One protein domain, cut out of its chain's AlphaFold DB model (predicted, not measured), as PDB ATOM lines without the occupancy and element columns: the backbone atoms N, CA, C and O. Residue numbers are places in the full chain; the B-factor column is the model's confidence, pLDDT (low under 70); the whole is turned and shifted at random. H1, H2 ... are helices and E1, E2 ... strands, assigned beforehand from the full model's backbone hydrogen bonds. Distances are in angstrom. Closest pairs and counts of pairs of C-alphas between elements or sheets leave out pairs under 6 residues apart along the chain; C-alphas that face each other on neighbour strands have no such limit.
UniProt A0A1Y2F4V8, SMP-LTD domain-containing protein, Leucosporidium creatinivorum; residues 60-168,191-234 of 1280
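What this domain is: This is residues 60 to 168 and 191 to 234 of the 1280 residues of the protein "SMP-LTD domain-containing protein" of Leucosporidium creatinivorum (UniProt A0A1Y2F4V8). A strongly twisted sheet of seven strands, curled like part of a barrel, wraps round one helix, H2. Two further helices lie away from the sheet near opposite ends of the longest axis: H1 on a long excursion between E1 and E2, and H3 folded back from the end of H2 as a helical hairpin. The printed part has 153 residues, with three named helices and seven named strands in the order E1 H1 E2 E3 E4 E5 E6 E7 H2 H3. The sheet's order is E4 E3 E2 E1 E7 E6 E5, all antiparallel, and the class is mixed, helices and strands. The whole is only just compact, close to loose, with a radius of gyration of the C-alphas of 17.4 A and spans of 54 by 37 by 32 A.

Where its parts are: E1, residues 62 to 70, begins at C-alpha 62 (171.926, 167.396, 169.509), bends by 77 degrees at residue 66 and measures 21.7 A from first to last C-alpha. H1, residues 83 to 96, is 19.4 A long, with C-alpha 83 at (163.062, 187.557, 133.641). E2, residues 110 to 116, is 18.6 A long. E3 has residues 119 to 123, 12.4 A, and E4 residues 131 to 136, 13.9 A. E5, residues 140 to 145, spans 14.1 A, and E6, residues 160 to 165, spans 15.2 A. E7, residues 195 to 198, is 10.0 A long. H2, residues 202 to 217, is 23.0 A long, and H3, residues 223 to 231, is 12.3 A long and ends at C-alpha 231 (158.023, 160.162, 175.878).

How they stand to each other: The pairing of E1 is staggered: residues 62 to 68 pair with E2, and residues 68 to 70 with E7. Between E1 and E2, N 65 and O 113 are 2.9 A apart, within hydrogen-bond range. E2, E3 and E4 form a meander, each strand the antiparallel neighbour of the one before. E2 and E3 make a hairpin, with N 114 and O 121 at 2.8 A; E3 and E4 make another, with N 120 and O 135 at 2.9 A. On the other side of E1, N 70 and O 196 of E7 are 2.9 A apart. E7 and E6 are antiparallel neighbours, with N 161 and O 197 within hydrogen-bond range at 2.8 A. E6 and E5 are a hairpin, with N 143 and O 162 at 3.0 A. The edge strands are E4 and E5, which meet only through their link. H2 is on the sheet, giving two layers, a helix on one face of a sheet, and the sheet curls round H2. The closest C-alphas of H2 and E5 are those of Val 213 and Val 142, 5.8 A apart; those of H2 and E1 are Ser 211 and Arg 63, 7.4 A apart. H2 touches H3 with residues 214 to 217 alone, at a steep tilt of 38 degrees, opposite ways; the closest C-alphas, of Lys 217 and Thr 223, are 5.8 A apart. H1 and H3 are not on the sheet, and they are apart. Every O i to N i+4 pair is within hydrogen-bond range in H1 and H3, and 11 of 12 are in H2.

The domain as a whole: The C-alphas farthest apart, of Arg 98 and Ser 232, are 56.9 A apart. Residues 98 to 103 stand free. Residues 169 to 190 are cut out, and C-alphas 168 and 191 are 12.4 A apart across the cut. The links E1 to H1, H1 to E2 and E5 to E6 are long. The mean pLDDT of the printed part is 79.6; 40 residues are under 70, among them residues 75 to 108.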
ATOM      1  N   THR A  60     170.828 164.519 175.792       66.75
ATOM      2  CA  THR A  60     171.745 165.213 174.890       66.75
ATOM      3  C   THR A  60     171.050 165.509 173.569       66.75
ATOM      4  O   THR A  60     171.348 164.934 172.524       66.75
ATOM      5  N   LEU A  61     170.100 166.447 173.617       84.56
ATOM      6  CA  LEU A  61     169.470 166.994 172.422       84.56
ATOM      7  C   LEU A  61     170.540 167.651 171.537       84.56
ATOM      8  O   LEU A  61     171.042 168.734 171.840       84.56
ATOM      9  N   TYR A  62     170.905 166.966 170.455       91.31
ATOM     10  CA  TYR A  62     171.926 167.396 169.509       91.31
ATOM     11  C   TYR A  62     171.408 167.281 168.077       91.31
ATOM     12  O   TYR A  62     170.972 166.213 167.644       91.31
ATOM     13  N   ARG A  63     171.500 168.372 167.311       92.19
ATOM     14  CA  ARG A  63     171.228 168.364 165.867       92.19
ATOM     15  C   ARG A  63     172.145 169.341 165.149       92.19
ATOM     16  O   ARG A  63     172.249 170.489 165.562       92.19
ATOM     17  N   ALA A  64     172.761 168.903 164.056       93.12
ATOM     18  CA  ALA A  64     173.644 169.722 163.228       93.12
ATOM     19  C   ALA A  64     173.206 169.706 161.755       93.12
ATOM     20  O   ALA A  64     172.645 168.713 161.285       93.12
ATOM     21  N   GLY A  65     173.463 170.790 161.020       92.69
ATOM     22  CA  GLY A  65     173.224 170.863 159.579       92.69
ATOM     23  C   GLY A  65     172.970 172.272 159.041       92.69
ATOM     24  O   GLY A  65     172.781 173.235 159.780       92.69
ATOM     25  N   TRP A  66     172.945 172.389 157.715       91.94
ATOM     26  CA  TRP A  66     172.806 173.669 157.020       91.94
ATOM     27  C   TRP A  66     171.385 174.250 157.111       91.94
ATOM     28  O   TRP A  66     170.411 173.634 156.667       91.94
ATOM     29  N   LEU A  67     171.290 175.472 157.634       92.75
ATOM     30  CA  LEU A  67     170.069 176.264 157.782       92.75
ATOM     31  C   LEU A  67     170.212 177.604 157.055       92.75
ATOM     32  O   LEU A  67     171.304 178.156 156.938       92.75
ATOM     33  N   THR A  68     169.094 178.148 156.578       91.06
ATOM     34  CA  THR A  68     169.005 179.549 156.143       91.06
ATOM     35  C   THR A  68     168.276 180.341 157.225       91.06
ATOM     36  O   THR A  68     167.120 180.031 157.511       91.06
ATOM     37  N   VAL A  69     168.925 181.323 157.850       90.69
ATOM     38  CA  VAL A  69     168.412 182.055 159.020       90.69
ATOM     39  C   VAL A  69     168.376 183.555 158.738       90.69
ATOM     40  O   VAL A  69     169.345 184.124 158.244       90.69
ATOM     41  N   ARG A  70     167.247 184.201 159.050       88.38
ATOM     42  CA  ARG A  70     166.979 185.625 158.786       88.38
ATOM     43  C   ARG A  70     166.280 186.289 159.975       88.38
ATOM     44  O   ARG A  70     165.587 185.622 160.734       88.38
ATOM     45  N   ARG A  71     166.402 187.617 160.101       83.81
ATOM     46  CA  ARG A  71     165.600 188.445 161.037       83.81
ATOM     47  C   ARG A  71     164.301 188.984 160.425       83.81
ATOM     48  O   ARG A  71     163.471 189.543 161.127       83.81
ATOM     49  N   THR A  72     164.116 188.811 159.118       81.44
ATOM     50  CA  THR A  72     162.911 189.211 158.380       81.44
ATOM     51  C   THR A  72     162.363 188.035 157.580       81.44
ATOM     52  O   THR A  72     163.117 187.208 157.055       81.44
ATOM     53  N   TYR A  73     161.039 187.962 157.451       81.44
ATOM     54  CA  TYR A  73     160.379 186.974 156.601       81.44
ATOM     55  C   TYR A  73     160.444 187.398 155.121       81.44
ATOM     56  O   TYR A  73     159.447 187.778 154.511       81.44
ATOM     57  N   GLU A  74     161.632 187.316 154.521       71.62
ATOM     58  CA  GLU A  74     161.748 187.146 153.068       71.62
ATOM     59  C   GLU A  74     161.600 185.631 152.802       71.62
ATOM     60  O   GLU A  74     162.528 184.880 153.126       71.62
ATOM     61  N   PRO A  75     160.450 185.131 152.291       62.19
ATOM     62  CA  PRO A  75     160.269 183.702 152.026       62.19
ATOM     63  C   PRO A  75     161.305 183.211 151.013       62.19
ATOM     64  O   PRO A  75     161.800 183.991 150.195       62.19
ATOM     65  N   LEU A  76     161.625 181.910 151.032       54.38
ATOM     66  CA  LEU A  76     162.644 181.330 150.150       54.38
ATOM     67  C   LEU A  76     162.170 181.259 148.683       54.38
ATOM     68  O   LEU A  76     161.827 180.205 148.148       54.38
ATOM     69  N   LEU A  77     162.169 182.415 148.024       51.66
ATOM     70  CA  LEU A  77     161.984 182.591 146.591       51.66
ATOM     71  C   LEU A  77     163.219 182.036 145.867       51.66
ATOM     72  O   LEU A  77     164.144 182.778 145.534       51.66
ATOM     73  N   GLU A  78     163.225 180.722 145.623       49.72
ATOM     74  CA  GLU A  78     164.212 179.993 144.807       49.72
ATOM     75  C   GLU A  78     164.197 180.478 143.341       49.72
ATOM     76  O   GLU A  78     163.716 179.797 142.435       49.72
ATOM     77  N   SER A  79     164.712 181.692 143.119       41.34
ATOM     78  CA  SER A  79     164.830 182.414 141.847       41.34
ATOM     79  C   SER A  79     163.697 182.107 140.862       41.34
ATOM     80  O   SER A  79     163.845 181.284 139.944       41.34
ATOM     81  N   ASN A  80     162.558 182.787 141.042       42.53
ATOM     82  CA  ASN A  80     161.480 182.820 140.054       42.53
ATOM     83  C   ASN A  80     162.091 183.132 138.680       42.53
ATOM     84  O   ASN A  80     162.544 184.249 138.439       42.53
ATOM     85  N   GLY A  81     162.128 182.127 137.791       43.75
ATOM     86  CA  GLY A  81     162.856 182.186 136.510       43.75
ATOM     87  C   GLY A  81     162.254 183.155 135.493       43.75
ATOM     88  O   GLY A  81     162.796 183.340 134.405       43.75
ATOM     89  N   THR A  82     161.143 183.787 135.867       48.12
ATOM     90  CA  THR A  82     160.699 185.082 135.373       48.12
ATOM     91  C   THR A  82     161.898 186.010 135.171       48.12
ATOM     92  O   THR A  82     162.700 186.226 136.077       48.12
ATOM     93  N   TYR A  83     161.992 186.617 133.988       43.50
ATOM     94  CA  TYR A  83     163.062 187.557 133.641       43.50
ATOM     95  C   TYR A  83     163.229 188.678 134.685       43.50
ATOM     96  O   TYR A  83     164.350 189.038 135.027       43.50
ATOM     97  N   VAL A  84     162.117 189.139 135.275       47.16
ATOM     98  CA  VAL A  84     162.088 190.110 136.383       47.16
ATOM     99  C   VAL A  84     162.762 189.577 137.654       47.16
ATOM    100  O   VAL A  84     163.509 190.315 138.280       47.16
ATOM    101  N   GLY A  85     162.575 188.306 138.026       54.53
ATOM    102  CA  GLY A  85     163.217 187.714 139.207       54.53
ATOM    103  C   GLY A  85     164.736 187.616 139.051       54.53
ATOM    104  O   GLY A  85     165.481 187.986 139.957       54.53
ATOM    105  N   MET A  86     165.206 187.221 137.862       54.88
ATOM    106  CA  MET A  86     166.635 187.252 137.530       54.88
ATOM    107  C   MET A  86     167.183 188.676 137.390       54.88
ATOM    108  O   MET A  86     168.319 188.915 137.786       54.88
ATOM    109  N   MET A  87     166.402 189.634 136.881       55.41
ATOM    110  CA  MET A  87     166.810 191.042 136.829       55.41
ATOM    111  C   MET A  87     166.885 191.675 138.214       55.41
ATOM    112  O   MET A  87     167.865 192.353 138.480       55.41
ATOM    113  N   VAL A  88     165.921 191.443 139.107       61.03
ATOM    114  CA  VAL A  88     165.935 191.977 140.479       61.03
ATOM    115  C   VAL A  88     167.038 191.315 141.301       61.03
ATOM    116  O   VAL A  88     167.826 192.021 141.918       61.03
ATOM    117  N   SER A  89     167.176 189.986 141.253       54.31
ATOM    118  CA  SER A  89     168.280 189.281 141.924       54.31
ATOM    119  C   SER A  89     169.649 189.672 141.347       54.31
ATOM    120  O   SER A  89     170.609 189.864 142.095       54.31
ATOM    121  N   GLY A  90     169.729 189.875 140.028       64.06
ATOM    122  CA  GLY A  90     170.921 190.348 139.326       64.06
ATOM    123  C   GLY A  90     171.282 191.798 139.648       64.06
ATOM    124  O   GLY A  90     172.446 192.068 139.916       64.06
ATOM    125  N   TYR A  91     170.312 192.718 139.690       59.62
ATOM    126  CA  TYR A  91     170.525 194.111 140.099       59.62
ATOM    127  C   TYR A  91     170.885 194.210 141.577       59.62
ATOM    128  O   TYR A  91     171.875 194.867 141.876       59.62
ATOM    129  N   ARG A  92     170.164 193.517 142.476       60.09
ATOM    130  CA  ARG A  92     170.499 193.422 143.910       60.09
ATOM    131  C   ARG A  92     171.944 192.932 144.032       60.09
ATOM    132  O   ARG A  92     172.806 193.712 144.404       60.09
ATOM    133  N   SER A  93     172.274 191.759 143.482       54.12
ATOM    134  CA  SER A  93     173.648 191.233 143.529       54.12
ATOM    135  C   SER A  93     174.709 192.089 142.823       54.12
ATOM    136  O   SER A  93     175.875 191.986 143.178       54.12
ATOM    137  N   PHE A  94     174.363 192.906 141.826       59.47
ATOM    138  CA  PHE A  94     175.298 193.828 141.165       59.47
ATOM    139  C   PHE A  94     175.508 195.119 141.969       59.47
ATOM    140  O   PHE A  94     176.609 195.668 141.968       59.47
ATOM    141  N   MET A  95     174.480 195.586 142.678       61.84
ATOM    142  CA  MET A  95     174.562 196.695 143.630       61.84
ATOM    143  C   MET A  95     175.301 196.269 144.902       61.84
ATOM    144  O   MET A  95     176.151 197.021 145.372       61.84
ATOM    145  N   ASP A  96     175.052 195.055 145.397       57.97
ATOM    146  CA  ASP A  96     175.747 194.447 146.537       57.97
ATOM    147  C   ASP A  96     177.235 194.230 146.200       57.97
ATOM    148  O   ASP A  96     178.110 194.673 146.936       57.97
ATOM    149  N   ASN A  97     177.549 193.651 145.028       56.50
ATOM    150  CA  ASN A  97     178.934 193.460 144.567       56.50
ATOM    151  C   ASN A  97     179.667 194.776 144.232       56.50
ATOM    152  O   ASN A  97     180.890 194.760 144.072       56.50
ATOM    153  N   ARG A  98     178.955 195.901 144.071       57.25
ATOM    154  CA  ARG A  98     179.561 197.232 143.891       57.25
ATOM    155  C   ARG A  98     179.894 197.898 145.219       57.25
ATOM    156  O   ARG A  98     180.912 198.585 145.292       57.25
ATOM    157  N   SER A  99     179.097 197.683 146.263       51.62
ATOM    158  CA  SER A  99     179.481 198.068 147.618       51.62
ATOM    159  C   SER A  99     180.548 197.119 148.151       51.62
ATOM    160  O   SER A  99     180.261 196.097 148.763       51.62
ATOM    161  N   ARG A 100     181.809 197.518 147.968       48.97
ATOM    162  CA  ARG A 100     183.002 196.907 148.580       48.97
ATOM    163  C   ARG A 100     183.109 197.168 150.098       48.97
ATOM    164  O   ARG A 100     184.199 197.126 150.658       48.97
ATOM    165  N   ASP A 101     181.976 197.463 150.724       52.75
ATOM    166  CA  ASP A 101     181.801 197.806 152.128       52.75
ATOM    167  C   ASP A 101     181.392 196.535 152.898       52.75
ATOM    168  O   ASP A 101     180.358 195.943 152.564       52.75
ATOM    169  N   PRO A 102     182.159 196.097 153.915       52.47
ATOM    170  CA  PRO A 102     181.812 194.942 154.744       52.47
ATOM    171  C   PRO A 102     180.438 195.030 155.423       52.47
ATOM    172  O   PRO A 102     179.879 193.989 155.758       52.47
ATOM    173  N   ARG A 103     179.871 196.232 155.599       53.00
ATOM    174  CA  ARG A 103     178.523 196.454 156.158       53.00
ATOM    175  C   ARG A 103     177.392 196.311 155.133       53.00
ATOM    176  O   ARG A 103     176.225 196.339 155.514       53.00
ATOM    177  N   ARG A 104     177.718 196.181 153.841       49.62
ATOM    178  CA  ARG A 104     176.754 196.186 152.723       49.62
ATOM    179  C   ARG A 104     176.988 195.067 151.698       49.62
ATOM    180  O   ARG A 104     176.362 195.036 150.637       49.62
ATOM    181  N   SER A 105     177.863 194.117 152.018       55.53
ATOM    182  CA  SER A 105     177.792 192.775 151.445       55.53
ATOM    183  C   SER A 105     176.440 192.137 151.802       55.53
ATOM    184  O   SER A 105     175.767 192.550 152.748       55.53
ATOM    185  N   LYS A 106     176.002 191.128 151.038       54.22
ATOM    186  CA  LYS A 106     174.793 190.378 151.411       54.22
ATOM    187  C   LYS A 106     174.996 189.768 152.803       54.22
ATOM    188  O   LYS A 106     176.039 189.135 152.991       54.22
ATOM    189  N   PRO A 107     174.026 189.878 153.733       57.06
ATOM    190  CA  PRO A 107     174.081 189.098 154.959       57.06
ATOM    191  C   PRO A 107     174.234 187.620 154.591       57.06
ATOM    192  O   PRO A 107     173.641 187.132 153.620       57.06
ATOM    193  N   LYS A 108     175.087 186.918 155.335       67.38
ATOM    194  CA  LYS A 108     175.340 185.496 155.128       67.38
ATOM    195  C   LYS A 108     174.154 184.707 155.671       67.38
ATOM    196  O   LYS A 108     174.217 184.134 156.741       67.38
ATOM    197  N   ASP A 109     173.059 184.677 154.918       80.19
ATOM    198  CA  ASP A 109     171.817 184.021 155.346       80.19
ATOM    199  C   ASP A 109     171.982 182.512 155.614       80.19
ATOM    200  O   ASP A 109     171.093 181.912 156.205       80.19
ATOM    201  N   GLN A 110     173.059 181.868 155.142       88.25
ATOM    202  CA  GLN A 110     173.298 180.429 155.301       88.25
ATOM    203  C   GLN A 110     174.369 180.136 156.351       88.25
ATOM    204  O   GLN A 110     175.535 180.491 156.174       88.25
ATOM    205  N   PHE A 111     173.961 179.396 157.379       91.69
ATOM    206  CA  PHE A 111     174.788 178.971 158.504       91.69
ATOM    207  C   PHE A 111     174.748 177.452 158.661       91.69
ATOM    208  O   PHE A 111     173.749 176.797 158.349       91.69
ATOM    209  N   TYR A 112     175.815 176.893 159.215       93.19
ATOM    210  CA  TYR A 112     175.800 175.554 159.778       93.19
ATOM    211  C   TYR A 112     175.227 175.639 161.199       93.19
ATOM    212  O   TYR A 112     175.908 176.035 162.145       93.19
ATOM    213  N   GLY A 113     173.937 175.339 161.337       93.62
ATOM    214  CA  GLY A 113     173.261 175.332 162.628       93.62
ATOM    215  C   GLY A 113     173.652 174.097 163.431       93.62
ATOM    216  O   GLY A 113     173.640 172.987 162.898       93.62
ATOM    217  N   VAL A 114     173.963 174.276 164.712       94.56
ATOM    218  CA  VAL A 114     174.206 173.193 165.670       94.56
ATOM    219  C   VAL A 114     173.444 173.489 166.956       94.56
ATOM    220  O   VAL A 114     173.841 174.331 167.760       94.56
ATOM    221  N   LEU A 115     172.336 172.786 167.146       94.31
ATOM    222  CA  LEU A 115     171.583 172.764 168.391       94.31
ATOM    223  C   LEU A 115     172.308 171.863 169.395       94.31
ATOM    224  O   LEU A 115     172.573 170.697 169.095       94.31
ATOM    225  N   LYS A 116     172.620 172.409 170.572       91.50
ATOM    226  CA  LYS A 116     173.181 171.695 171.727       91.50
ATOM    227  C   LYS A 116     172.290 172.021 172.927       91.50
ATOM    228  O   LYS A 116     172.240 173.173 173.351       91.50
ATOM    229  N   GLN A 117     171.568 171.025 173.442       88.31
ATOM    230  CA  GLN A 117     170.567 171.186 174.504       88.31
ATOM    231  C   GLN A 117     169.541 172.273 174.134       88.31
ATOM    232  O   GLN A 117     168.786 172.096 173.179       88.31
ATOM    233  N   ASN A 118     169.516 173.396 174.853       91.06
ATOM    234  CA  ASN A 118     168.611 174.514 174.611       91.06
ATOM    235  C   ASN A 118     169.199 175.645 173.742       91.06
ATOM    236  O   ASN A 118     168.487 176.608 173.470       91.06
ATOM    237  N   ILE A 119     170.459 175.568 173.295       93.12
ATOM    238  CA  ILE A 119     171.119 176.646 172.537       93.12
ATOM    239  C   ILE A 119     171.356 176.225 171.083       93.12
ATOM    240  O   ILE A 119     172.041 175.239 170.800       93.12
ATOM    241  N   LEU A 120     170.821 177.008 170.144       94.69
ATOM    242  CA  LEU A 120     171.118 176.910 168.717       94.69
ATOM    243  C   LEU A 120     172.321 177.799 168.386       94.69
ATOM    244  O   LEU A 120     172.198 179.021 168.291       94.69
ATOM    245  N   PHE A 121     173.478 177.183 168.171       94.31
ATOM    246  CA  PHE A 121     174.659 177.861 167.646       94.31
ATOM    247  C   PHE A 121     174.571 177.939 166.119       94.31
ATOM    248  O   PHE A 121     174.273 176.945 165.456       94.31
ATOM    249  N   LEU A 122     174.844 179.106 165.547       93.50
ATOM    250  CA  LEU A 122     174.915 179.341 164.109       93.50
ATOM    251  C   LEU A 122     176.379 179.556 163.738       93.50
ATOM    252  O   LEU A 122     176.962 180.584 164.084       93.50
ATOM    253  N   TYR A 123     176.982 178.576 163.069       92.81
ATOM    254  CA  TYR A 123     178.373 178.642 162.632       92.81
ATOM    255  C   TYR A 123     178.486 179.049 161.169       92.81
ATOM    256  O   TYR A 123     177.646 178.715 160.332       92.81
ATOM    257  N   ASP A 124     179.576 179.732 160.851       89.44
ATOM    258  CA  ASP A 124     179.857 180.211 159.505       89.44
ATOM    259  C   ASP A 124     180.318 179.073 158.570       89.44
ATOM    260  O   ASP A 124     180.132 179.150 157.354       89.44
ATOM    261  N   ASN A 125     180.872 177.991 159.130       89.12
ATOM    262  CA  ASN A 125     181.369 176.809 158.422       89.12
ATOM    263  C   ASN A 125     181.037 175.516 159.197       89.12
ATOM    264  O   ASN A 125     180.909 175.531 160.421       89.12
ATOM    265  N   GLU A 126     180.974 174.378 158.496       90.25
ATOM    266  CA  GLU A 126     180.718 173.043 159.079       90.25
ATOM    267  C   GLU A 126     181.793 172.589 160.089       90.25
ATOM    268  O   GLU A 126     181.512 171.818 161.003       90.25
ATOM    269  N   GLU A 127     183.000 173.149 159.994       88.62
ATOM    270  CA  GLU A 127     184.116 172.917 160.925       88.62
ATOM    271  C   GLU A 127     183.927 173.587 162.308       88.62
ATOM    272  O   GLU A 127     184.777 173.431 163.178       88.62
ATOM    273  N   GLN A 128     182.822 174.318 162.533       89.25
ATOM    274  CA  GLN A 128     182.467 174.989 163.801       89.25
ATOM    275  C   GLN A 128     183.510 176.004 164.328       89.25
ATOM    276  O   GLN A 128     183.510 176.327 165.514       89.25
ATOM    277  N   VAL A 129     184.372 176.534 163.450       86.00
ATOM    278  CA  VAL A 129     185.432 177.503 163.798       86.00
ATOM    279  C   VAL A 129     184.843 178.852 164.227       86.00
ATOM    280  O   VAL A 129     185.034 179.279 165.362       86.00
ATOM    281  N   ASP A 130     184.087 179.496 163.336       86.38
ATOM    282  CA  ASP A 130     183.512 180.821 163.567       86.38
ATOM    283  C   ASP A 130     182.039 180.693 163.974       86.38
ATOM    284  O   ASP A 130     181.198 180.275 163.173       86.38
ATOM    285  N   CYS A 131     181.714 181.031 165.224       89.81
ATOM    286  CA  CYS A 131     180.332 181.111 165.697       89.81
ATOM    287  C   CYS A 131     179.794 182.530 165.473       89.81
ATOM    288  O   CYS A 131     180.301 183.485 166.056       89.81
ATOM    289  N   TRP A 132     178.773 182.667 164.628       89.00
ATOM    290  CA  TRP A 132     178.177 183.954 164.271       89.00
ATOM    291  C   TRP A 132     177.107 184.409 165.274       89.00
ATOM    292  O   TRP A 132     177.014 185.595 165.586       89.00
ATOM    293  N   ALA A 133     176.314 183.475 165.809       88.38
ATOM    294  CA  ALA A 133     175.370 183.744 166.894       88.38
ATOM    295  C   ALA A 133     175.068 182.480 167.708       88.38
ATOM    296  O   ALA A 133     175.035 181.375 167.167       88.38
ATOM    297  N   ALA A 134     174.757 182.659 168.991       92.19
ATOM    298  CA  ALA A 134     174.128 181.648 169.834       92.19
ATOM    299  C   ALA A 134     172.715 182.127 170.195       92.19
ATOM    300  O   ALA A 134     172.547 183.238 170.696       92.19
ATOM    301  N   VAL A 135     171.699 181.313 169.908       91.12
ATOM    302  CA  VAL A 135     170.290 181.624 170.182       91.12
ATOM    303  C   VAL A 135     169.780 180.676 171.255       91.12
ATOM    304  O   VAL A 135     169.671 179.474 171.016       91.12
ATOM    305  N   GLU A 136     169.460 181.203 172.435       92.31
ATOM    306  CA  GLU A 136     168.855 180.407 173.502       92.31
ATOM    307  C   GLU A 136     167.377 180.139 173.177       92.31
ATOM    308  O   GLU A 136     166.522 181.027 173.233       92.31
ATOM    309  N   VAL A 137     167.069 178.904 172.792       90.94
ATOM    310  CA  VAL A 137     165.750 178.494 172.293       90.94
ATOM    311  C   VAL A 137     164.717 178.448 173.427       90.94
ATOM    312  O   VAL A 137     163.535 178.637 173.167       90.94
ATOM    313  N   SER A 138     165.136 178.303 174.691       89.25
ATOM    314  CA  SER A 138     164.259 178.396 175.877       89.25
ATOM    315  C   SER A 138     163.545 179.737 176.015       89.25
ATOM    316  O   SER A 138     162.405 179.787 176.470       89.25
ATOM    317  N   GLN A 139     164.204 180.824 175.604       88.62
ATOM    318  CA  GLN A 139     163.632 182.171 175.629       88.62
ATOM    319  C   GLN A 139     162.657 182.418 174.464       88.62
ATOM    320  O   GLN A 139     162.131 183.522 174.330       88.62
ATOM    321  N   HIS A 140     162.421 181.422 173.600       89.19
ATOM    322  CA  HIS A 140     161.650 181.579 172.373       89.19
ATOM    323  C   HIS A 140     160.508 180.558 172.243       89.19
ATOM    324  O   HIS A 140     160.672 179.353 172.433       89.19
ATOM    325  N   GLU A 141     159.339 181.038 171.826       90.31
ATOM    326  CA  GLU A 141     158.259 180.197 171.315       90.31
ATOM    327  C   GLU A 141     158.594 179.742 169.883       90.31
ATOM    328  O   GLU A 141     159.015 180.541 169.040       90.31
ATOM    329  N   VAL A 142     158.408 178.449 169.602       93.12
ATOM    330  CA  VAL A 142     158.791 177.817 168.330       93.12
ATOM    331  C   VAL A 142     157.545 177.498 167.517       93.12
ATOM    332  O   VAL A 142     156.871 176.499 167.755       93.12
ATOM    333  N   ILE A 143     157.256 178.337 166.524       91.56
ATOM    334  CA  ILE A 143     156.063 178.215 165.675       91.56
ATOM    335  C   ILE A 143     156.425 178.019 164.197       91.56
ATOM    336  O   ILE A 143     157.587 178.097 163.792       91.56
ATOM    337  N   ILE A 144     155.412 177.810 163.354       92.19
ATOM    338  CA  ILE A 144     155.556 177.766 161.893       92.19
ATOM    339  C   ILE A 144     154.785 178.940 161.289       92.19
ATOM    340  O   ILE A 144     153.583 179.074 161.512       92.19
ATOM    341  N   TYR A 145     155.483 179.766 160.508       89.75
ATOM    342  CA  TYR A 145     154.965 181.008 159.932       89.75
ATOM    343  C   TYR A 145     154.939 180.942 158.390       89.75
ATOM    344  O   TYR A 145     155.921 180.487 157.794       89.75
ATOM    345  N   PRO A 146     153.876 181.401 157.704       88.12
ATOM    346  CA  PRO A 146     152.663 182.002 158.256       88.12
ATOM    347  C   PRO A 146     151.786 180.991 159.003       88.12
ATOM    348  O   PRO A 146     151.754 179.799 158.688       88.12
ATOM    349  N   GLU A 147     151.070 181.510 159.994       83.00
ATOM    350  CA  GLU A 147     150.177 180.752 160.869       83.00
ATOM    351  C   GLU A 147     148.861 180.370 160.146       83.00
ATOM    352  O   GLU A 147     148.642 180.690 158.977       83.00
ATOM    353  N   GLY A 148     147.985 179.598 160.798       80.06
ATOM    354  CA  GLY A 148     146.691 179.168 160.232       80.06
ATOM    355  C   GLY A 148     146.741 178.039 159.182       80.06
ATOM    356  O   GLY A 148     145.728 177.363 158.965       80.06
ATOM    357  N   ASN A 149     147.911 177.754 158.589       83.12
ATOM    358  CA  ASN A 149     148.123 176.655 157.631       83.12
ATOM    359  C   ASN A 149     147.508 175.313 158.097       83.12
ATOM    360  O   ASN A 149     147.480 174.986 159.291       83.12
ATOM    361  N   LEU A 150     147.033 174.507 157.139       84.81
ATOM    362  CA  LEU A 150     146.663 173.102 157.359       84.81
ATOM    363  C   LEU A 150     147.902 172.271 157.730       84.81
ATOM    364  O   LEU A 150     149.013 172.616 157.335       84.81
ATOM    365  N   ASP A 151     147.712 171.166 158.451       84.75
ATOM    366  CA  ASP A 151     148.815 170.342 158.966       84.75
ATOM    367  C   ASP A 151     149.744 169.832 157.858       84.75
ATOM    368  O   ASP A 151     150.952 170.057 157.935       84.75
ATOM    369  N   GLY A 152     149.179 169.277 156.780       81.56
ATOM    370  CA  GLY A 152     149.893 168.887 155.551       81.56
ATOM    371  C   GLY A 152     150.332 170.060 154.661       81.56
ATOM    372  O   GLY A 152     150.567 169.882 153.471       81.56
ATOM    373  N   GLU A 153     150.377 171.285 155.195       84.62
ATOM    374  CA  GLU A 153     151.035 172.441 154.573       84.62
ATOM    375  C   GLU A 153     152.064 173.114 155.501       84.62
ATOM    376  O   GLU A 153     152.578 174.177 155.155       84.62
ATOM    377  N   LEU A 154     152.395 172.530 156.662       89.06
ATOM    378  CA  LEU A 154     153.311 173.131 157.646       89.06
ATOM    379  C   LEU A 154     154.789 173.113 157.202       89.06
ATOM    380  O   LEU A 154     155.460 174.149 157.262       89.06
ATOM    381  N   PHE A 155     155.304 171.992 156.689       91.19
ATOM    382  CA  PHE A 155     156.739 171.852 156.377       91.19
ATOM    383  C   PHE A 155     157.147 172.223 154.944       91.19
ATOM    384  O   PHE A 155     158.318 172.122 154.591       91.19
ATOM    385  N   VAL A 156     156.235 172.787 154.148       86.88
ATOM    386  CA  VAL A 156     156.522 173.319 152.801       86.88
ATOM    387  C   VAL A 156     157.655 174.363 152.840       86.88
ATOM    388  O   VAL A 156     157.640 175.249 153.703       86.88
ATOM    389  N   LYS A 157     158.584 174.317 151.863       84.31
ATOM    390  CA  LYS A 157     159.706 175.274 151.671       84.31
ATOM    391  C   LYS A 157     159.363 176.754 151.910       84.31
ATOM    392  O   LYS A 157     160.197 177.498 152.409       84.31
ATOM    393  N   ARG A 158     158.153 177.187 151.522       83.06
ATOM    394  CA  ARG A 158     157.712 178.596 151.573       83.06
ATOM    395  C   ARG A 158     157.593 179.156 152.995       83.06
ATOM    396  O   ARG A 158     157.802 180.347 153.175       83.06
ATOM    397  N   ASN A 159     157.248 178.312 153.970       90.19
ATOM    398  CA  ASN A 159     157.050 178.719 155.362       90.19
ATOM    399  C   ASN A 159     158.403 178.768 156.097       90.19
ATOM    400  O   ASN A 159     159.293 177.969 155.789       90.19
ATOM    401  N   ALA A 160     158.516 179.581 157.142       92.00
ATOM    402  CA  ALA A 160     159.623 179.550 158.100       92.00
ATOM    403  C   ALA A 160     159.252 178.738 159.354       92.00
ATOM    404  O   ALA A 160     158.083 178.683 159.740       92.00
ATOM    405  N   ILE A 161     160.244 178.149 160.022       94.56
ATOM    406  CA  ILE A 161     160.186 177.949 161.477       94.56
ATOM    407  C   ILE A 161     160.512 179.312 162.088       94.56
ATOM    408  O   ILE A 161     161.475 179.943 161.656       94.56
ATOM    409  N   THR A 162     159.714 179.795 163.034       92.81
ATOM    410  CA  THR A 162     159.931 181.109 163.652       92.81
ATOM    411  C   THR A 162     160.173 180.949 165.138       92.81
ATOM    412  O   THR A 162     159.356 180.342 165.825       92.81
ATOM    413  N   LEU A 163     161.285 181.509 165.613       93.19
ATOM    414  CA  LEU A 163     161.556 181.699 167.032       93.19
ATOM    415  C   LEU A 163     161.034 183.095 167.400       93.19
ATOM    416  O   LEU A 163     161.694 184.095 167.102       93.19
ATOM    417  N   LYS A 164     159.833 183.174 167.985       89.25
ATOM    418  CA  LYS A 164     159.313 184.412 168.593       89.25
ATOM    419  C   LYS A 164     159.897 184.532 170.005       89.25
ATOM    420  O   LYS A 164     159.889 183.527 170.705       89.25
ATOM    421  N   PRO A 165     160.387 185.696 170.461       88.06
ATOM    422  CA  PRO A 165     160.772 185.860 171.862       88.06
ATOM    423  C   PRO A 165     159.546 185.670 172.767       88.06
ATOM    424  O   PRO A 165     158.465 186.181 172.471       88.06
ATOM    425  N   LYS A 166     159.704 184.936 173.868       83.25
ATOM    426  CA  LYS A 166     158.642 184.721 174.852       83.25
ATOM    427  C   LYS A 166     158.550 185.947 175.761       83.25
ATOM    428  O   LYS A 166     159.412 186.149 176.611       83.25
ATOM    429  N   SER A 167     157.517 186.768 175.581       64.50
ATOM    430  CA  SER A 167     157.249 187.905 176.468       64.50
ATOM    431  C   SER A 167     156.997 187.422 177.896       64.50
ATOM    432  O   SER A 167     156.124 186.582 178.118       64.50
ATOM    433  N   VAL A 168     157.737 187.967 178.862       54.66
ATOM    434  CA  VAL A 168     157.445 187.786 180.290       54.66
ATOM    435  C   VAL A 168     156.138 188.519 180.607       54.66
ATOM    436  O   VAL A 168     155.931 189.640 180.145       54.66
ATOM    437  N   LYS A 191     162.067 195.866 171.001       59.50
ATOM    438  CA  LYS A 191     161.380 194.578 170.753       59.50
ATOM    439  C   LYS A 191     162.322 193.590 170.034       59.50
ATOM    440  O   LYS A 191     162.667 193.832 168.876       59.50
ATOM    441  N   PRO A 192     162.762 192.480 170.669       70.19
ATOM    442  CA  PRO A 192     163.716 191.557 170.051       70.19
ATOM    443  C   PRO A 192     163.159 190.913 168.771       70.19
ATOM    444  O   PRO A 192     162.138 190.230 168.784       70.19
ATOM    445  N   LEU A 193     163.847 191.124 167.644       78.00
ATOM    446  CA  LEU A 193     163.380 190.670 166.329       78.00
ATOM    447  C   LEU A 193     163.338 189.131 166.228       78.00
ATOM    448  O   LEU A 193     164.364 188.490 166.488       78.00
ATOM    449  N   PRO A 194     162.219 188.525 165.787       87.69
ATOM    450  CA  PRO A 194     162.095 187.074 165.678       87.69
ATOM    451  C   PRO A 194     163.070 186.483 164.651       87.69
ATOM    452  O   PRO A 194     163.437 187.118 163.658       87.69
ATOM    453  N   TRP A 195     163.472 185.231 164.870       90.38
ATOM    454  CA  TRP A 195     164.323 184.494 163.933       90.38
ATOM    455  C   TRP A 195     163.481 183.643 162.987       90.38
ATOM    456  O   TRP A 195     162.748 182.768 163.439       90.38
ATOM    457  N   PHE A 196     163.643 183.833 161.679       92.56
ATOM    458  CA  PHE A 196     163.025 183.019 160.634       92.56
ATOM    459  C   PHE A 196     164.043 182.017 160.082       92.56
ATOM    460  O   PHE A 196     165.030 182.398 159.450       92.56
ATOM    461  N   ILE A 197     163.794 180.731 160.316       93.38
ATOM    462  CA  ILE A 197     164.657 179.606 159.952       93.38
ATOM    463  C   ILE A 197     163.998 178.803 158.823       93.38
ATOM    464  O   ILE A 197     162.856 178.347 158.931       93.38
ATOM    465  N   PHE A 198     164.738 178.577 157.742       91.69
ATOM    466  CA  PHE A 198     164.349 177.745 156.606       91.69
ATOM    467  C   PHE A 198     165.365 176.609 156.422       91.69
ATOM    468  O   PHE A 198     166.574 176.824 156.496       91.69
ATOM    469  N   ALA A 199     164.880 175.404 156.120       90.69
ATOM    470  CA  ALA A 199     165.710 174.265 155.728       90.69
ATOM    471  C   ALA A 199     165.435 173.886 154.262       90.69
ATOM    472  O   ALA A 199     164.327 174.073 153.755       90.69
ATOM    473  N   LYS A 200     166.453 173.355 153.574       85.44
ATOM    474  CA  LYS A 200     166.420 173.059 152.128       85.44
ATOM    475  C   LYS A 200     165.484 171.898 151.752       85.44
ATOM    476  O   LYS A 200     165.007 171.832 150.617       85.44
ATOM    477  N   VAL A 201     165.244 170.981 152.688       90.19
ATOM    478  CA  VAL A 201     164.445 169.764 152.500       90.19
ATOM    479  C   VAL A 201     163.305 169.752 153.519       90.19
ATOM    480  O   VAL A 201     163.518 170.043 154.695       90.19
ATOM    481  N   ASN A 202     162.091 169.420 153.070       91.19
ATOM    482  CA  ASN A 202     160.886 169.440 153.907       91.19
ATOM    483  C   ASN A 202     160.975 168.437 155.081       91.19
ATOM    484  O   ASN A 202     160.603 168.779 156.200       91.19
ATOM    485  N   SER A 203     161.518 167.234 154.844       91.88
ATOM    486  CA  SER A 203     161.709 166.180 155.858       91.88
ATOM    487  C   SER A 203     162.665 166.580 156.974       91.88
ATOM    488  O   SER A 203     162.496 166.177 158.120       91.88
ATOM    489  N   ASP A 204     163.683 167.365 156.634       92.19
ATOM    490  CA  ASP A 204     164.727 167.780 157.569       92.19
ATOM    491  C   ASP A 204     164.239 168.977 158.389       92.19
ATOM    492  O   ASP A 204     164.666 169.172 159.527       92.19
ATOM    493  N   LYS A 205     163.324 169.765 157.804       93.81
ATOM    494  CA  LYS A 205     162.618 170.878 158.439       93.81
ATOM    495  C   LYS A 205     161.656 170.405 159.531       93.81
ATOM    496  O   LYS A 205     161.546 171.096 160.539       93.81
ATOM    497  N   GLU A 206     160.991 169.261 159.350       94.19
ATOM    498  CA  GLU A 206     160.191 168.635 160.413       94.19
ATOM    499  C   GLU A 206     161.056 168.355 161.643       94.19
ATOM    500  O   GLU A 206     160.781 168.888 162.714       94.19
ATOM    501  N   ASP A 207     162.153 167.617 161.471       93.62
ATOM    502  CA  ASP A 207     163.048 167.283 162.580       93.62
ATOM    503  C   ASP A 207     163.644 168.525 163.241       93.62
ATOM    504  O   ASP A 207     163.792 168.566 164.459       93.62
ATOM    505  N   TRP A 208     164.043 169.530 162.447       95.00
ATOM    506  CA  TRP A 208     164.569 170.788 162.974       95.00
ATOM    507  C   TRP A 208     163.521 171.490 163.829       95.00
ATOM    508  O   TRP A 208     163.849 171.971 164.909       95.00
ATOM    509  N   TYR A 209     162.263 171.497 163.395       95.00
ATOM    510  CA  TYR A 209     161.159 172.027 164.180       95.00
ATOM    511  C   TYR A 209     160.902 171.200 165.451       95.00
ATOM    512  O   TYR A 209     160.839 171.785 166.528       95.00
ATOM    513  N   HIS A 210     160.835 169.864 165.381       93.75
ATOM    514  CA  HIS A 210     160.680 169.011 166.573       93.75
ATOM    515  C   HIS A 210     161.829 169.197 167.568       93.75
ATOM    516  O   HIS A 210     161.584 169.338 168.763       93.75
ATOM    517  N   SER A 211     163.067 169.267 167.075       93.12
ATOM    518  CA  SER A 211     164.256 169.501 167.901       93.12
ATOM    519  C   SER A 211     164.204 170.879 168.566       93.12
ATOM    520  O   SER A 211     164.508 170.999 169.746       93.12
ATOM    521  N   LEU A 212     163.768 171.920 167.849       93.69
ATOM    522  CA  LEU A 212     163.617 173.262 168.419       93.69
ATOM    523  C   LEU A 212     162.462 173.334 169.436       93.69
ATOM    524  O   LEU A 212     162.631 173.966 170.474       93.69
ATOM    525  N   VAL A 213     161.337 172.644 169.211       92.25
ATOM    526  CA  VAL A 213     160.235 172.534 170.194       92.25
ATOM    527  C   VAL A 213     160.669 171.767 171.449       92.25
ATOM    528  O   VAL A 213     160.272 172.126 172.553       92.25
ATOM    529  N   GLN A 214     161.508 170.735 171.325       90.19
ATOM    530  CA  GLN A 214     162.108 170.082 172.496       90.19
ATOM    531  C   GLN A 214     163.078 171.035 173.215       90.19
ATOM    532  O   GLN A 214     163.022 171.155 174.436       90.19
ATOM    533  N   ALA A 215     163.906 171.780 172.477       90.88
ATOM    534  CA  ALA A 215     164.859 172.738 173.038       90.88
ATOM    535  C   ALA A 215     164.206 173.929 173.762       90.88
ATOM    536  O   ALA A 215     164.751 174.389 174.768       90.88
ATOM    537  N   SER A 216     163.043 174.416 173.310       90.31
ATOM    538  CA  SER A 216     162.313 175.473 174.026       90.31
ATOM    539  C   SER A 216     161.716 174.975 175.344       90.31
ATOM    540  O   SER A 216     161.739 175.704 176.338       90.31
ATOM    541  N   LYS A 217     161.270 173.710 175.408       86.81
ATOM    542  CA  LYS A 217     160.826 173.081 176.665       86.81
ATOM    543  C   LYS A 217     161.960 172.990 177.693       86.81
ATOM    544  O   LYS A 217     161.701 173.253 178.861       86.81
ATOM    545  N   LEU A 218     163.199 172.699 177.266       82.56
ATOM    546  CA  LEU A 218     164.349 172.391 178.142       82.56
ATOM    547  C   LEU A 218     164.761 173.476 179.160       82.56
ATOM    548  O   LEU A 218     165.491 173.151 180.093       82.56
ATOM    549  N   GLY A 219     164.313 174.729 179.023       69.75
ATOM    550  CA  GLY A 219     164.628 175.810 179.975       69.75
ATOM    551  C   GLY A 219     163.502 176.192 180.943       69.75
ATOM    552  O   GLY A 219     163.593 177.228 181.593       69.75
ATOM    553  N   THR A 220     162.421 175.411 181.031       73.31
ATOM    554  CA  THR A 220     161.300 175.687 181.953       73.31
ATOM    555  C   THR A 220     161.443 174.870 183.245       73.31
ATOM    556  O   THR A 220     161.933 173.748 183.214       73.31
ATOM    557  N   SER A 221     160.962 175.361 184.394       67.62
ATOM    558  CA  SER A 221     161.015 174.623 185.677       67.62
ATOM    559  C   SER A 221     160.444 173.198 185.608       67.62
ATOM    560  O   SER A 221     160.885 172.309 186.328       67.62
ATOM    561  N   ASN A 222     159.475 172.978 184.716       74.38
ATOM    562  CA  ASN A 222     158.742 171.724 184.567       74.38
ATOM    563  C   ASN A 222     159.306 170.834 183.434       74.38
ATOM    564  O   ASN A 222     158.618 169.909 182.996       74.38
ATOM    565  N   THR A 223     160.523 171.117 182.937       75.75
ATOM    566  CA  THR A 223     161.177 170.428 181.803       75.75
ATOM    567  C   THR A 223     161.005 168.913 181.854       75.75
ATOM    568  O   THR A 223     160.422 168.343 180.932       75.75
ATOM    569  N   THR A 224     161.475 168.269 182.927       76.56
ATOM    570  CA  THR A 224     161.504 166.805 183.083       76.56
ATOM    571  C   THR A 224     160.114 166.206 182.906       76.56
ATOM    572  O   THR A 224     159.889 165.471 181.949       76.56
ATOM    573  N   ALA A 225     159.144 166.657 183.702       76.88
ATOM    574  CA  ALA A 225     157.761 166.190 183.645       76.88
ATOM    575  C   ALA A 225     157.071 166.437 182.286       76.88
ATOM    576  O   ALA A 225     156.202 165.661 181.887       76.88
ATOM    577  N   THR A 226     157.420 167.500 181.545       79.69
ATOM    578  CA  THR A 226     156.880 167.704 180.182       79.69
ATOM    579  C   THR A 226     157.508 166.773 179.145       79.69
ATOM    580  O   THR A 226     156.813 166.303 178.247       79.69
ATOM    581  N   LEU A 227     158.797 166.467 179.288       80.31
ATOM    582  CA  LEU A 227     159.563 165.634 178.361       80.31
ATOM    583  C   LEU A 227     159.316 164.136 178.622       80.31
ATOM    584  O   LEU A 227     159.215 163.346 177.688       80.31
ATOM    585  N   GLU A 228     159.112 163.753 179.880       81.50
ATOM    586  CA  GLU A 228     158.576 162.451 180.294       81.50
ATOM    587  C   GLU A 228     157.170 162.222 179.731       81.50
ATOM    588  O   GLU A 228     156.906 161.155 179.181       81.50
ATOM    589  N   LYS A 229     156.289 163.234 179.760       82.62
ATOM    590  CA  LYS A 229     154.967 163.152 179.113       82.62
ATOM    591  C   LYS A 229     155.063 163.001 177.595       82.62
ATOM    592  O   LYS A 229     154.364 162.155 177.045       82.62
ATOM    593  N   ASP A 230     155.941 163.753 176.928       83.44
ATOM    594  CA  ASP A 230     156.205 163.575 175.491       83.44
ATOM    595  C   ASP A 230     156.695 162.148 175.169       83.44
ATOM    596  O   ASP A 230     156.265 161.572 174.172       83.44
ATOM    597  N   ARG A 231     157.555 161.556 176.016       83.62
ATOM    598  CA  ARG A 231     158.023 160.162 175.878       83.62
ATOM    599  C   ARG A 231     156.913 159.140 176.133       83.62
ATOM    600  O   ARG A 231     156.792 158.191 175.372       83.62
ATOM    601  N   SER A 232     156.071 159.353 177.147       84.19
ATOM    602  CA  SER A 232     155.003 158.419 177.558       84.19
ATOM    603  C   SER A 232     153.924 158.151 176.498       84.19
ATOM    604  O   SER A 232     153.101 157.256 176.664       84.19
ATOM    605  N   LEU A 233     153.922 158.905 175.393       85.25
ATOM    606  CA  LEU A 233     153.096 158.623 174.219       85.25
ATOM    607  C   LEU A 233     153.497 157.350 173.461       85.25
ATOM    608  O   LEU A 233     152.708 156.881 172.638       85.25
ATOM    609  N   PHE A 234     154.724 156.862 173.642       86.12
ATOM    610  CA  PHE A 234     155.308 155.838 172.785       86.12
ATOM    611  C   PHE A 234     156.264 154.937 173.562       86.12
ATOM    612  O   PHE A 234     157.370 155.345 173.920       86.12
TER     613      PHE A 234